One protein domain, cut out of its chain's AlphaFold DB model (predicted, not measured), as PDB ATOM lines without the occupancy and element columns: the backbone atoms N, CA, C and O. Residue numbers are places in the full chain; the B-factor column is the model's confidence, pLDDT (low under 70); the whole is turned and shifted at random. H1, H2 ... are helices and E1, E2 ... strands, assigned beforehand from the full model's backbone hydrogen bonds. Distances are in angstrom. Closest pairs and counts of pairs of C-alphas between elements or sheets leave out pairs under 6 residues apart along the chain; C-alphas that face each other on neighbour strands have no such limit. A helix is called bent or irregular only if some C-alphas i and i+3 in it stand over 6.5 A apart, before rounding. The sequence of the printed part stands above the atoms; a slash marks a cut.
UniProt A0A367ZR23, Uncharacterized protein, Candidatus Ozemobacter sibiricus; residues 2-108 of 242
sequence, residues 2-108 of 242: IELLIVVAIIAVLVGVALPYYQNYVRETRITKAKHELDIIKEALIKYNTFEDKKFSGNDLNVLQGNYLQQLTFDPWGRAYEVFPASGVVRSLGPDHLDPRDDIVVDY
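This is residues 2 to 108 of the 242 residues of an uncharacterized protein of Candidatus Ozemobacter sibiricus (UniProt A0A367ZR23). One long helix, H1, makes the long axis; its residues 2 to 26 stick out, while its later part packs on one face of a small antiparallel sheet, E1 - E2 - E3, a meander of successive neighbours. The printed part has 107 residues, with two named helices and three named strands in the order H1 H2 E1 E2 E3; of the 65 residues in named elements helices hold 54, mostly helix, and the whole is extended, with a radius of gyration of the C-alphas of 20.5 A and spans of 78 by 27 by 16 A.

Start at H1, residues 2 to 51, assigned by its hydrogen bonds as one helix but bent: C-alphas 17 and 20 are 6.7 A apart. Its arms H1a, residues 2 to 17, and H1b, residues 20 to 51, stand at a shallow tilt of 30 degrees, with every O i to N i+4 pair within hydrogen-bond range. H2, residues 61 to 64, too short for such pairs, only just touches H1b at residues 44 to 48, with 3 pairs of C-alphas within 8 A; the closest are Ala 44 and Leu 64, 7.0 A. E2, residues 89 to 92, forms hairpins with E1, residues 82 to 84 (N 82 and O 91, 3.0 A), and E3, residues 104 to 107 (N 90 and O 106, 2.9 A). H1b is on this sheet, two layers, over E2 and E3 at a height of 7.8 A; its closest C-alphas to E3 are Leu 38 and Val 106, 6.7 A.

Find C-alpha 2 at (-33.001, 29.977, 38.537); H1b runs 47.0 A to C-alpha 51 at (-40.882, 20.152, -34.325).

The farthest C-alphas, Ile 2 and Asp 53, are 77.8 A apart. The printed part has no cut; links H2 to E1 and E2 to E3 are long; no printed residue is under 70 in pLDDT.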
ATOM      1  N   ILE A   2     -31.735  30.604  38.985       92.19
ATOM      2  CA  ILE A   2     -33.001  29.977  38.537       92.19
ATOM      3  C   ILE A   2     -33.600  30.612  37.268       92.19
ATOM      4  O   ILE A   2     -34.144  29.922  36.415       92.19
ATOM      5  N   GLU A   3     -33.423  31.919  37.109       91.06
ATOM      6  CA  GLU A   3     -33.973  32.703  35.999       91.06
ATOM      7  C   GLU A   3     -33.418  32.273  34.636       91.06
ATOM      8  O   GLU A   3     -34.161  32.103  33.677       91.06
ATOM      9  N   LEU A   4     -32.118  31.975  34.575       91.12
ATOM     10  CA  LEU A   4     -31.468  31.494  33.357       91.12
ATOM     11  C   LEU A   4     -31.862  30.037  33.054       91.12
ATOM     12  O   LEU A   4     -32.036  29.664  31.898       91.12
ATOM     13  N   LEU A   5     -32.086  29.230  34.095       90.94
ATOM     14  CA  LEU A   5     -32.482  27.826  33.964       90.94
ATOM     15  C   LEU A   5     -33.881  27.693  33.340       90.94
ATOM     16  O   LEU A   5     -34.069  26.908  32.413       90.94
ATOM     17  N   ILE A   6     -34.839  28.512  33.787       94.38
ATOM     18  CA  ILE A   6     -36.200  28.529  33.231       94.38
ATOM     19  C   ILE A   6     -36.183  28.957  31.757       94.38
ATOM     20  O   ILE A   6     -36.851  28.336  30.933       94.38
ATOM     21  N   VAL A   7     -35.381  29.965  31.400       96.19
ATOM     22  CA  VAL A   7     -35.269  30.438  30.009       96.19
ATOM     23  C   VAL A   7     -34.749  29.334  29.087       96.19
ATOM     24  O   VAL A   7     -35.345  29.073  28.043       96.19
ATOM     25  N   VAL A   8     -33.682  28.637  29.482       95.06
ATOM     26  CA  VAL A   8     -33.116  27.546  28.672       95.06
ATOM     27  C   VAL A   8     -34.096  26.375  28.555       95.06
ATOM     28  O   VAL A   8     -34.224  25.798  27.476       95.06
ATOM     29  N   ALA A   9     -34.843  26.063  29.621       94.88
ATOM     30  CA  ALA A   9     -35.870  25.023  29.591       94.88
ATOM     31  C   ALA A   9     -36.998  25.345  28.592       94.88
ATOM     32  O   ALA A   9     -37.385  24.480  27.806       94.88
ATOM     33  N   ILE A  10     -37.487  26.590  28.565       95.69
ATOM     34  CA  ILE A  10     -38.528  27.017  27.616       95.69
ATOM     35  C   ILE A  10     -38.004  26.964  26.172       95.69
ATOM     36  O   ILE A  10     -38.700  26.460  25.289       95.69
ATOM     37  N   ILE A  11     -36.768  27.413  25.922       95.38
ATOM     38  CA  ILE A  11     -36.154  27.353  24.583       95.38
ATOM     39  C   ILE A  11     -36.024  25.902  24.104       95.38
ATOM     40  O   ILE A  11     -36.348  25.616  22.953       95.38
ATOM     41  N   ALA A  12     -35.607  24.975  24.972       93.81
ATOM     42  CA  ALA A  12     -35.467  23.564  24.610       93.81
ATOM     43  C   ALA A  12     -36.800  22.944  24.155       93.81
ATOM     44  O   ALA A  12     -36.840  22.241  23.145       93.81
ATOM     45  N   VAL A  13     -37.900  23.255  24.849       94.56
ATOM     46  CA  VAL A  13     -39.245  22.791  24.470       94.56
ATOM     47  C   VAL A  13     -39.676  23.394  23.129       94.56
ATOM     48  O   VAL A  13     -40.154  22.667  22.258       94.56
ATOM     49  N   LEU A  14     -39.464  24.699  22.926       94.56
ATOM     50  CA  LEU A  14     -39.821  25.374  21.673       94.56
ATOM     51  C   LEU A  14     -39.047  24.816  20.473       94.56
ATOM     52  O   LEU A  14     -39.644  24.547  19.431       94.56
ATOM     53  N   VAL A  15     -37.738  24.593  20.621       94.12
ATOM     54  CA  VAL A  15     -36.901  23.999  19.567       94.12
ATOM     55  C   VAL A  15     -37.337  22.564  19.272       94.12
ATOM     56  O   VAL A  15     -37.444  22.193  18.103       94.12
ATOM     57  N   GLY A  16     -37.651  21.782  20.310       92.62
ATOM     58  CA  GLY A  16     -38.136  20.409  20.160       92.62
ATOM     59  C   GLY A  16     -39.391  20.312  19.292       92.62
ATOM     60  O   GLY A  16     -39.492  19.412  18.461       92.62
ATOM     61  N   VAL A  17     -40.312  21.271  19.422       92.94
ATOM     62  CA  VAL A  17     -41.526  21.324  18.595       92.94
ATOM     63  C   VAL A  17     -41.249  21.920  17.211       92.94
ATOM     64  O   VAL A  17     -41.771  21.410  16.229       92.94
ATOM     65  N   ALA A  18     -40.429  22.967  17.093       90.62
ATOM     66  CA  ALA A  18     -40.245  23.701  15.836       90.62
ATOM     67  C   ALA A  18     -39.437  22.944  14.761       90.62
ATOM     68  O   ALA A  18     -39.720  23.081  13.567       90.62
ATOM     69  N   LEU A  19     -38.446  22.137  15.156       91.19
ATOM     70  CA  LEU A  19     -37.566  21.418  14.224       91.19
ATOM     71  C   LEU A  19     -38.296  20.502  13.218       91.19
ATOM     72  O   LEU A  19     -38.033  20.640  12.019       91.19
ATOM     73  N   PRO A  20     -39.210  19.596  13.626       90.81
ATOM     74  CA  PRO A  20     -39.896  18.720  12.672       90.81
ATOM     75  C   PRO A  20     -40.761  19.491  11.662       90.81
ATOM     76  O   PRO A  20     -40.832  19.102  10.495       90.81
ATOM     77  N   TYR A  21     -41.369  20.618  12.058       89.50
ATOM     78  CA  TYR A  21     -42.143  21.456  11.132       89.50
ATOM     79  C   TYR A  21     -41.267  22.060  10.037       89.50
ATOM     80  O   TYR A  21     -41.636  22.027   8.862       89.50
ATOM     81  N   TYR A  22     -40.090  22.569  10.404       91.31
ATOM     82  CA  TYR A  22     -39.157  23.138   9.438       91.31
ATOM     83  C   TYR A  22     -38.662  22.089   8.433       91.31
ATOM     84  O   TYR A  22     -38.625  22.348   7.232       91.31
ATOM     85  N   GLN A  23     -38.350  20.877   8.901       89.75
ATOM     86  CA  GLN A  23     -37.910  19.780   8.033       89.75
ATOM     87  C   GLN A  23     -38.980  19.382   7.010       89.75
ATOM     88  O   GLN A  23     -38.664  19.188   5.835       89.75
ATOM     89  N   ASN A  24     -40.245  19.309   7.431       90.12
ATOM     90  CA  ASN A  24     -41.354  19.021   6.524       90.12
ATOM     91  C   ASN A  24     -41.543  20.143   5.498       90.12
ATOM     92  O   ASN A  24     -41.657  19.861   4.309       90.12
ATOM     93  N   TYR A  25     -41.480  21.406   5.922       92.31
ATOM     94  CA  TYR A  25     -41.587  22.548   5.012       92.31
ATOM     95  C   TYR A  25     -40.477  22.557   3.948       92.31
ATOM     96  O   TYR A  25     -40.744  22.722   2.755       92.31
ATOM     97  N   VAL A  26     -39.224  22.316   4.347       92.69
ATOM     98  CA  VAL A  26     -38.102  22.224   3.400       92.69
ATOM     99  C   VAL A  26     -38.280  21.041   2.441       92.69
ATOM    100  O   VAL A  26     -37.969  21.160   1.258       92.69
ATOM    101  N   ARG A  27     -38.817  19.907   2.903       90.81
ATOM    102  CA  ARG A  27     -39.103  18.763   2.026       90.81
ATOM    103  C   ARG A  27     -40.168  19.100   0.981       90.81
ATOM    104  O   ARG A  27     -39.933  18.883  -0.203       90.81
ATOM    105  N   GLU A  28     -41.294  19.673   1.395       91.81
ATOM    106  CA  GLU A  28     -42.400  20.018   0.488       91.81
ATOM    107  C   GLU A  28     -41.998  21.076  -0.546       91.81
ATOM    108  O   GLU A  28     -42.328  20.970  -1.729       91.81
ATOM    109  N   THR A  29     -41.225  22.080  -0.126       95.12
ATOM    110  CA  THR A  29     -40.697  23.109  -1.037       95.12
ATOM    111  C   THR A  29     -39.738  22.523  -2.070       95.12
ATOM    112  O   THR A  29     -39.827  22.878  -3.246       95.12
ATOM    113  N   ARG A  30     -38.876  21.576  -1.674       94.12
ATOM    114  CA  ARG A  30     -38.022  20.832  -2.613       94.12
ATOM    115  C   ARG A  30     -38.859  20.015  -3.594       94.12
ATOM    116  O   ARG A  30     -38.686  20.180  -4.792       94.12
ATOM    117  N   ILE A  31     -39.818  19.220  -3.124       93.88
ATOM    118  CA  ILE A  31     -40.690  18.421  -4.004       93.88
ATOM    119  C   ILE A  31     -41.438  19.316  -5.001       93.88
ATOM    120  O   ILE A  31     -41.496  19.009  -6.191       93.88
ATOM    121  N   THR A  32     -41.976  20.445  -4.539       95.12
ATOM    122  CA  THR A  32     -42.695  21.403  -5.392       95.12
ATOM    123  C   THR A  32     -41.779  22.000  -6.459       95.12
ATOM    124  O   THR A  32     -42.158  22.069  -7.627       95.12
ATOM    125  N   LYS A  33     -40.553  22.379  -6.080       94.81
ATOM    126  CA  LYS A  33     -39.543  22.869  -7.021       94.81
ATOM    127  C   LYS A  33     -39.179  21.802  -8.060       94.81
ATOM    128  O   LYS A  33     -39.183  22.101  -9.248       94.81
ATOM    129  N   ALA A  34     -38.943  20.562  -7.628       95.06
ATOM    130  CA  ALA A  34     -38.616  19.457  -8.525       95.06
ATOM    131  C   ALA A  34     -39.731  19.189  -9.547       95.06
ATOM    132  O   ALA A  34     -39.443  19.032 -10.728       95.06
ATOM    133  N   LYS A  35     -40.997  19.183  -9.108       95.06
ATOM    134  CA  LYS A  35     -42.161  19.024  -9.994       95.06
ATOM    135  C   LYS A  35     -42.242  20.135 -11.035       95.06
ATOM    136  O   LYS A  35     -42.416  19.848 -12.212       95.06
ATOM    137  N   HIS A  36     -42.061  21.384 -10.609       95.06
ATOM    138  CA  HIS A  36     -42.091  22.523 -11.520       95.06
ATOM    139  C   HIS A  36     -40.998  22.441 -12.594       95.06
ATOM    140  O   HIS A  36     -41.262  22.684 -13.768       95.06
ATOM    141  N   GLU A  37     -39.778  22.064 -12.215       94.25
ATOM    142  CA  GLU A  37     -38.674  21.892 -13.164       94.25
ATOM    143  C   GLU A  37     -38.904  20.703 -14.111       94.25
ATOM    144  O   GLU A  37     -38.671  20.827 -15.315       94.25
ATOM    145  N   LEU A  38     -39.446  19.587 -13.610       95.31
ATOM    146  CA  LEU A  38     -39.856  18.450 -14.442       95.31
ATOM    147  C   LEU A  38     -40.923  18.840 -15.471       95.31
ATOM    148  O   LEU A  38     -40.835  18.402 -16.617       95.31
ATOM    149  N   ASP A  39     -41.890  19.681 -15.099       94.75
ATOM    150  CA  ASP A  39     -42.903  20.190 -16.027       94.75
ATOM    151  C   ASP A  39     -42.269  21.046 -17.134       94.75
ATOM    152  O   ASP A  39     -42.615  20.901 -18.305       94.75
ATOM    153  N   ILE A  40     -41.278  21.883 -16.811       94.56
ATOM    154  CA  ILE A  40     -40.546  22.662 -17.823       94.56
ATOM    155  C   ILE A  40     -39.802  21.732 -18.797       94.56
ATOM    156  O   ILE A  40     -39.877  21.928 -20.014       94.56
ATOM    157  N   ILE A  41     -39.104  20.711 -18.286       94.38
ATOM    158  CA  ILE A  41     -38.366  19.740 -19.115       94.38
ATOM    159  C   ILE A  41     -39.331  18.929 -19.985       94.38
ATOM    160  O   ILE A  41     -39.072  18.721 -21.171       94.38
ATOM    161  N   LYS A  42     -40.466  18.507 -19.423       94.50
ATOM    162  CA  LYS A  42     -41.548  17.844 -20.155       94.50
ATOM    163  C   LYS A  42     -42.006  18.686 -21.342       94.50
ATOM    164  O   LYS A  42     -42.064  18.173 -22.456       94.50
ATOM    165  N   GLU A  43     -42.317  19.962 -21.127       94.19
ATOM    166  CA  GLU A  43     -42.775  20.847 -22.201       94.19
ATOM    167  C   GLU A  43     -41.698  21.043 -23.279       94.19
ATOM    168  O   GLU A  43     -42.007  21.088 -24.471       94.19
ATOM    169  N   ALA A  44     -40.421  21.099 -22.891       93.88
ATOM    170  CA  ALA A  44     -39.308  21.139 -23.838       93.88
ATOM    171  C   ALA A  44     -39.224  19.855 -24.687       93.88
ATOM    172  O   ALA A  44     -39.072  19.935 -25.906       93.88
ATOM    173  N   LEU A  45     -39.388  18.679 -24.073       93.81
ATOM    174  CA  LEU A  45     -39.406  17.387 -24.768       93.81
ATOM    175  C   LEU A  45     -40.605  17.237 -25.708       93.81
ATOM    176  O   LEU A  45     -40.462  16.707 -26.810       93.81
ATOM    177  N   ILE A  46     -41.786  17.707 -25.301       93.12
ATOM    178  CA  ILE A  46     -42.983  17.706 -26.151       93.12
ATOM    179  C   ILE A  46     -42.746  18.577 -27.386       93.12
ATOM    180  O   ILE A  46     -43.009  18.136 -28.506       93.12
ATOM    181  N   LYS A  47     -42.196  19.785 -27.202       93.12
ATOM    182  CA  LYS A  47     -41.828  20.671 -28.314       93.12
ATOM    183  C   LYS A  47     -40.811  20.016 -29.244       93.12
ATOM    184  O   LYS A  47     -41.048  20.003 -30.447       93.12
ATOM    185  N   TYR A  48     -39.746  19.422 -28.705       92.88
ATOM    186  CA  TYR A  48     -38.758  18.693 -29.503       92.88
ATOM    187  C   TYR A  48     -39.431  17.616 -30.366       92.88
ATOM    188  O   TYR A  48     -39.293  17.624 -31.580       92.88
ATOM    189  N   ASN A  49     -40.260  16.757 -29.764       90.44
ATOM    190  CA  ASN A  49     -40.953  15.680 -30.485       90.44
ATOM    191  C   ASN A  49     -41.979  16.165 -31.520       90.44
ATOM    192  O   ASN A  49     -42.428  15.364 -32.336       90.44
ATOM    193  N   THR A  50     -42.405  17.425 -31.436       90.38
ATOM    194  CA  THR A  50     -43.389  18.020 -32.349       90.38
ATOM    195  C   THR A  50     -42.715  18.704 -33.535       90.38
ATOM    196  O   THR A  50     -43.256  18.676 -34.636       90.38
ATOM    197  N   PHE A  51     -41.568  19.350 -33.309       90.56
ATOM    198  CA  PHE A  51     -40.882  20.152 -34.325       90.56
ATOM    199  C   PHE A  51     -39.762  19.408 -35.048       90.56
ATOM    200  O   PHE A  51     -39.463  19.756 -36.186       90.56
ATOM    201  N   GLU A  52     -39.143  18.420 -34.409       90.31
ATOM    202  CA  GLU A  52     -38.065  17.636 -35.007       90.31
ATOM    203  C   GLU A  52     -38.614  16.397 -35.720       90.31
ATOM    204  O   GLU A  52     -39.547  15.747 -35.246       90.31
ATOM    205  N   ASP A  53     -37.973  16.010 -36.825       83.50
ATOM    206  CA  ASP A  53     -38.378  14.842 -37.623       83.50
ATOM    207  C   ASP A  53     -38.267  13.522 -36.846       83.50
ATOM    208  O   ASP A  53     -38.942  12.533 -37.139       83.50
ATOM    209  N   LYS A  54     -37.369  13.481 -35.856       83.56
ATOM    210  CA  LYS A  54     -37.098  12.299 -35.039       83.56
ATOM    211  C   LYS A  54     -37.486  12.561 -33.598       83.56
ATOM    212  O   LYS A  54     -37.000  13.501 -32.977       83.56
ATOM    213  N   LYS A  55     -38.271  11.640 -33.037       84.06
ATOM    214  CA  LYS A  55     -38.562  11.615 -31.601       84.06
ATOM    215  C   LYS A  55     -37.263  11.544 -30.797       84.06
ATOM    216  O   LYS A  55     -36.290  10.894 -31.194       84.06
ATOM    217  N   PHE A  56     -37.272  12.195 -29.642       86.81
ATOM    218  CA  PHE A  56     -36.169  12.172 -28.699       86.81
ATOM    219  C   PHE A  56     -35.861  10.728 -28.283       86.81
ATOM    220  O   PHE A  56     -36.761   9.988 -27.888       86.81
ATOM    221  N   SER A  57     -34.595  10.327 -28.406       84.44
ATOM    222  CA  SER A  57     -34.126   8.954 -28.153       84.44
ATOM    223  C   SER A  57     -32.841   8.880 -27.323       84.44
ATOM    224  O   SER A  57     -32.401   7.786 -26.982       84.44
ATOM    225  N   GLY A  58     -32.243  10.025 -26.981       84.94
ATOM    226  CA  GLY A  58     -31.045  10.089 -26.144       84.94
ATOM    227  C   GLY A  58     -31.369  10.049 -24.651       84.94
ATOM    228  O   GLY A  58     -32.487  10.338 -24.244       84.94
ATOM    229  N   ASN A  59     -30.374   9.742 -23.823       85.31
ATOM    230  CA  ASN A  59     -30.495   9.874 -22.363       85.31
ATOM    231  C   ASN A  59     -30.014  11.251 -21.866       85.31
ATOM    232  O   ASN A  59     -30.226  11.600 -20.708       85.31
ATOM    233  N   ASP A  60     -29.388  12.037 -22.746       87.50
ATOM    234  CA  ASP A  60     -28.792  13.326 -22.411       87.50
ATOM    235  C   ASP A  60     -29.736  14.484 -22.746       87.50
ATOM    236  O   ASP A  60     -30.076  14.730 -23.905       87.50
ATOM    237  N   LEU A  61     -30.101  15.261 -21.725       87.94
ATOM    238  CA  LEU A  61     -30.954  16.449 -21.869       87.94
ATOM    239  C   LEU A  61     -30.218  17.662 -22.462       87.94
ATOM    240  O   LEU A  61     -30.856  18.644 -22.834       87.94
ATOM    241  N   ASN A  62     -28.890  17.594 -22.604       89.06
ATOM    242  CA  ASN A  62     -28.076  18.680 -23.163       89.06
ATOM    243  C   ASN A  62     -28.484  19.048 -24.599       89.06
ATOM    244  O   ASN A  62     -28.353  20.201 -24.991       89.06
ATOM    245  N   VAL A  63     -29.031  18.096 -25.362       88.44
ATOM    246  CA  VAL A  63     -29.530  18.328 -26.730       88.44
ATOM    247  C   VAL A  63     -30.691  19.330 -26.755       88.44
ATOM    248  O   VAL A  63     -30.895  20.027 -27.743       88.44
ATOM    249  N   LEU A  64     -31.445  19.431 -25.659       88.38
ATOM    250  CA  LEU A  64     -32.568  20.361 -25.545       88.38
ATOM    251  C   LEU A  64     -32.108  21.782 -25.199       88.38
ATOM    252  O   LEU A  64     -32.876  22.731 -25.378       88.38
ATOM    253  N   GLN A  65     -30.885  21.943 -24.690       89.12
ATOM    254  CA  GLN A  65     -30.369  23.232 -24.249       89.12
ATOM    255  C   GLN A  65     -30.145  24.176 -25.440       89.12
ATOM    256  O   GLN A  65     -29.651  23.785 -26.493       89.12
ATOM    257  N   GLY A  66     -30.515  25.443 -25.268       86.31
ATOM    258  CA  GLY A  66     -30.427  26.487 -26.289       86.31
ATOM    259  C   GLY A  66     -31.704  26.614 -27.118       86.31
ATOM    260  O   GLY A  66     -32.280  27.698 -27.165       86.31
ATOM    261  N   ASN A  67     -32.177  25.516 -27.717       86.69
ATOM    262  CA  ASN A  67     -33.335  25.545 -28.622       86.69
ATOM    263  C   ASN A  67     -34.678  25.379 -27.893       86.69
ATOM    264  O   ASN A  67     -35.631  26.106 -28.169       86.69
ATOM    265  N   TYR A  68     -34.757  24.429 -26.957       91.50
ATOM    266  CA  TYR A  68     -36.010  24.043 -26.292       91.50
ATOM    267  C   TYR A  68     -36.005  24.340 -24.790       91.50
ATOM    268  O   TYR A  68     -37.067  24.515 -24.192       91.50
ATOM    269  N   LEU A  69     -34.817  24.441 -24.194       91.56
ATOM    270  CA  LEU A  69     -34.589  24.735 -22.786       91.56
ATOM    271  C   LEU A  69     -33.512  25.820 -22.648       91.56
ATOM    272  O   LEU A  69     -32.456  25.734 -23.270       91.56
ATOM    273  N   GLN A  70     -33.748  26.839 -21.819       89.00
ATOM    274  CA  GLN A  70     -32.792  27.946 -21.645       89.00
ATOM    275  C   GLN A  70     -31.508  27.497 -20.936       89.00
ATOM    276  O   GLN A  70     -30.401  27.805 -21.371       89.00
ATOM    277  N   GLN A  71     -31.661  26.751 -19.846       88.31
ATOM    278  CA  GLN A  71     -30.561  26.187 -19.074       88.31
ATOM    279  C   GLN A  71     -31.008  24.876 -18.440       88.31
ATOM    280  O   GLN A  71     -32.162  24.754 -18.026       88.31
ATOM    281  N   LEU A  72     -30.093  23.915 -18.354       87.12
ATOM    282  CA  LEU A  72     -30.340  22.686 -17.614       87.12
ATOM    283  C   LEU A  72     -30.128  22.956 -16.120       87.12
ATOM    284  O   LEU A  72     -29.056  23.409 -15.715       87.12
ATOM    285  N   THR A  73     -31.153  22.703 -15.311       87.44
ATOM    286  CA  THR A  73     -31.077  22.797 -13.851       87.44
ATOM    287  C   THR A  73     -30.807  21.430 -13.233       87.44
ATOM    288  O   THR A  73     -31.067  20.384 -13.833       87.44
ATOM    289  N   PHE A  74     -30.254  21.451 -12.023       91.00
ATOM    290  CA  PHE A  74     -30.165  20.275 -11.166       91.00
ATOM    291  C   PHE A  74     -31.383  20.220 -10.260       91.00
ATOM    292  O   PHE A  74     -31.902  21.263  -9.850       91.00
ATOM    293  N   ASP A  75     -31.782  19.009  -9.902       93.12
ATOM    294  CA  ASP A  75     -32.844  18.797  -8.948       93.12
ATOM    295  C   ASP A  75     -32.496  19.404  -7.567       93.12
ATOM    296  O   ASP A  75     -31.341  19.744  -7.269       93.12
ATOM    297  N   PRO A  76     -33.487  19.569  -6.676       93.25
ATOM    298  CA  PRO A  76     -33.281  20.177  -5.360       93.25
ATOM    299  C   PRO A  76     -32.348  19.397  -4.419       93.25
ATOM    300  O   PRO A  76     -32.053  19.892  -3.326       93.25
ATOM    301  N   TRP A  77     -31.918  18.198  -4.816       93.06
ATOM    302  CA  TRP A  77     -30.993  17.330  -4.090       93.06
ATOM    303  C   TRP A  77     -29.596  17.286  -4.730       93.06
ATOM    304  O   TRP A  77     -28.673  16.723  -4.143       93.06
ATOM    305  N   GLY A  78     -29.396  17.998  -5.843       90.75
ATOM    306  CA  GLY A  78     -28.099  18.235  -6.475       90.75
ATOM    307  C   GLY A  78     -27.754  17.270  -7.607       90.75
ATOM    308  O   GLY A  78     -26.586  17.194  -7.991       90.75
ATOM    309  N   ARG A  79     -28.729  16.534  -8.147       90.88
ATOM    310  CA  ARG A  79     -28.546  15.573  -9.238       90.88
ATOM    311  C   ARG A  79     -29.253  16.023 -10.516       90.88
ATOM    312  O   ARG A  79     -30.194  16.806 -10.496       90.88
ATOM    313  N   ALA A  80     -28.748  15.577 -11.662       91.31
ATOM    314  CA  ALA A  80     -29.386  15.853 -12.943       91.31
ATOM    315  C   ALA A  80     -30.657  15.007 -13.109       91.31
ATOM    316  O   ALA A  80     -30.709  13.861 -12.660       91.31
ATOM    317  N   TYR A  81     -31.651  15.567 -13.794       93.12
ATOM    318  CA  TYR A  81     -32.856  14.845 -14.185       93.12
ATOM    319  C   TYR A  81     -32.538  13.727 -15.180       93.12
ATOM    320  O   TYR A  81     -31.727  13.905 -16.090       93.12
ATOM    321  N   GLU A  82     -33.210  12.587 -15.029       91.62
ATOM    322  CA  GLU A  82     -33.054  11.433 -15.912       91.62
ATOM    323  C   GLU A  82     -34.255  11.328 -16.853       91.62
ATOM    324  O   GLU A  82     -35.408  11.444 -16.433       91.62
ATOM    325  N   VAL A  83     -33.991  11.074 -18.132       92.38
ATOM    326  CA  VAL A  83     -35.019  10.856 -19.152       92.38
ATOM    327  C   VAL A  83     -34.955   9.421 -19.649       92.38
ATOM    328  O   VAL A  83     -33.881   8.875 -19.881       92.38
ATOM    329  N   PHE A  84     -36.126   8.817 -19.830       89.88
ATOM    330  CA  PHE A  84     -36.271   7.470 -20.362       89.88
ATOM    331  C   PHE A  84     -37.126   7.518 -21.627       89.88
ATOM    332  O   PHE A  84     -38.358   7.443 -21.539       89.88
ATOM    333  N   PRO A  85     -36.492   7.622 -22.811       87.56
ATOM    334  CA  PRO A  85     -37.199   7.774 -24.076       87.56
ATOM    335  C   PRO A  85     -38.163   6.640 -24.411       87.56
ATOM    336  O   PRO A  85     -39.266   6.881 -24.896       87.56
ATOM    337  N   ALA A  86     -37.766   5.402 -24.102       84.25
ATOM    338  CA  ALA A  86     -38.565   4.208 -24.374       84.25
ATOM    339  C   ALA A  86     -39.873   4.176 -23.561       84.25
ATOM    340  O   ALA A  86     -40.924   3.782 -24.059       84.25
ATOM    341  N   SER A  87     -39.829   4.625 -22.307       85.19
ATOM    342  CA  SER A  87     -41.024   4.741 -21.470       85.19
ATOM    343  C   SER A  87     -41.743   6.074 -21.627       85.19
ATOM    344  O   SER A  87     -42.910   6.147 -21.266       85.19
ATOM    345  N   GLY A  88     -41.110   7.118 -22.169       89.19
ATOM    346  CA  GLY A  88     -41.727   8.436 -22.330       89.19
ATOM    347  C   GLY A  88     -41.857   9.232 -21.031       89.19
ATOM    348  O   GLY A  88     -42.842   9.958 -20.862       89.19
ATOM    349  N   VAL A  89     -40.904   9.062 -20.108       91.38
ATOM    350  CA  VAL A  89     -40.909   9.706 -18.784       91.38
ATOM    351  C   VAL A  89     -39.620  10.472 -18.513       91.38
ATOM    352  O   VAL A  89     -38.552  10.103 -19.003       91.38
ATOM    353  N   VAL A  90     -39.733  11.509 -17.690       93.56
ATOM    354  CA  VAL A  90     -38.611  12.176 -17.021       93.56
ATOM    355  C   VAL A  90     -38.785  11.981 -15.522       93.56
ATOM    356  O   VAL A  90     -39.910  12.039 -15.021       93.56
ATOM    357  N   ARG A  91     -37.691  11.749 -14.801       93.19
ATOM    358  CA  ARG A  91     -37.721  11.594 -13.348       93.19
ATOM    359  C   ARG A  91     -36.611  12.354 -12.633       93.19
ATOM    360  O   ARG A  91     -35.539  12.593 -13.187       93.19
ATOM    361  N   SER A  92     -36.879  12.677 -11.375       94.38
ATOM    362  CA  SER A  92     -35.875  12.982 -10.351       94.38
ATOM    363  C   SER A  92     -35.816  11.814  -9.376       94.38
ATOM    364  O   SER A  92     -36.864  11.252  -9.069       94.38
ATOM    365  N   LEU A  93     -34.618  11.479  -8.894       90.75
ATOM    366  CA  LEU A  93     -34.391  10.354  -7.978       90.75
ATOM    367  C   LEU A  93     -34.611  10.703  -6.495       90.75
ATOM    368  O   LEU A  93     -34.112  10.011  -5.614       90.75
ATOM    369  N   GLY A  94     -35.243  11.846  -6.220       91.25
ATOM    370  CA  GLY A  94     -35.585  12.234  -4.860       91.25
ATOM    371  C   GLY A  94     -34.381  12.480  -3.933       91.25
ATOM    372  O   GLY A  94     -33.257  12.691  -4.384       91.25
ATOM    373  N   PRO A  95     -34.622  12.545  -2.613       89.44
ATOM    374  CA  PRO A  95     -33.581  12.727  -1.605       89.44
ATOM    375  C   PRO A  95     -32.525  11.624  -1.495       89.44
ATOM    376  O   PRO A  95     -31.402  11.940  -1.090       89.44
ATOM    377  N   ASP A  96     -32.879  10.358  -1.730       88.31
ATOM    378  CA  ASP A  96     -31.983   9.228  -1.452       88.31
ATOM    379  C   ASP A  96     -31.241   8.690  -2.683       88.31
ATOM    380  O   ASP A  96     -30.221   8.008  -2.542       88.31
ATOM    381  N   HIS A  97     -31.693   9.076  -3.878       87.06
ATOM    382  CA  HIS A  97     -31.136   8.706  -5.172       87.06
ATOM    383  C   HIS A  97     -31.154   7.203  -5.502       87.06
ATOM    384  O   HIS A  97     -30.447   6.778  -6.428       87.06
ATOM    385  N   LEU A  98     -31.871   6.391  -4.727       87.69
ATOM    386  CA  LEU A  98     -31.769   4.935  -4.743       87.69
ATOM    387  C   LEU A  98     -33.131   4.240  -4.682       87.69
ATOM    388  O   LEU A  98     -33.292   3.228  -5.368       87.69
ATOM    389  N   ASP A  99     -34.072   4.714  -3.863       88.62
ATOM    390  CA  ASP A  99     -35.383   4.091  -3.685       88.62
ATOM    391  C   ASP A  99     -36.402   4.685  -4.672       88.62
ATOM    392  O   ASP A  99     -36.807   5.832  -4.532       88.62
ATOM    393  N   PRO A 100     -36.958   3.895  -5.609       86.56
ATOM    394  CA  PRO A 100     -37.971   4.383  -6.545       86.56
ATOM    395  C   PRO A 100     -39.249   4.947  -5.898       86.56
ATOM    396  O   PRO A 100     -40.131   5.434  -6.605       86.56
ATOM    397  N   ARG A 101     -39.431   4.803  -4.579       88.50
ATOM    398  CA  ARG A 101     -40.584   5.337  -3.842       88.50
ATOM    399  C   ARG A 101     -40.541   6.847  -3.650       88.50
ATOM    400  O   ARG A 101     -41.612   7.434  -3.482       88.50
ATOM    401  N   ASP A 102     -39.358   7.452  -3.604       88.75
ATOM    402  CA  ASP A 102     -39.208   8.903  -3.477       88.75
ATOM    403  C   ASP A 102     -38.981   9.600  -4.835       88.75
ATOM    404  O   ASP A 102     -39.106  10.829  -4.911       88.75
ATOM    405  N   ASP A 103     -38.762   8.815  -5.900       92.69
ATOM    406  CA  ASP A 103     -38.691   9.279  -7.283       92.69
ATOM    407  C   ASP A 103     -39.925  10.121  -7.654       92.69
ATOM    408  O   ASP A 103     -41.086   9.720  -7.514       92.69
ATOM    409  N   ILE A 104     -39.671  11.290  -8.237       93.38
ATOM    410  CA  ILE A 104     -40.714  12.131  -8.824       93.38
ATOM    411  C   ILE A 104     -40.687  11.900 -10.328       93.38
ATOM    412  O   ILE A 104     -39.765  12.348 -11.005       93.38
ATOM    413  N   VAL A 105     -41.706  11.216 -10.848       93.06
ATOM    414  CA  VAL A 105     -41.810  10.842 -12.266       93.06
ATOM    415  C   VAL A 105     -42.905  11.652 -12.952       93.06
ATOM    416  O   VAL A 105     -44.017  11.775 -12.439       93.06
ATOM    417  N   VAL A 106     -42.597  12.176 -14.136       93.94
ATOM    418  CA  VAL A 106     -43.527  12.923 -14.984       93.94
ATOM    419  C   VAL A 106     -43.511  12.353 -16.402       93.94
ATOM    420  O   VAL A 106     -42.467  12.190 -17.032       93.94
ATOM    421  N   ASP A 107     -44.702  12.058 -16.922       92.62
ATOM    422  CA  ASP A 107     -44.908  11.601 -18.293       92.62
ATOM    423  C   ASP A 107     -44.895  12.776 -19.283       92.62
ATOM    424  O   ASP A 107     -45.671  13.729 -19.138       92.62
ATOM    425  N   TYR A 108     -44.067  12.676 -20.329       92.38
ATOM    426  CA  TYR A 108     -44.065  13.635 -21.441       92.38
ATOM    427  C   TYR A 108     -44.701  13.084 -22.721       92.38
ATOM    428  O   TYR A 108     -45.149  13.861 -23.559       92.38
TER     429      TYR A 108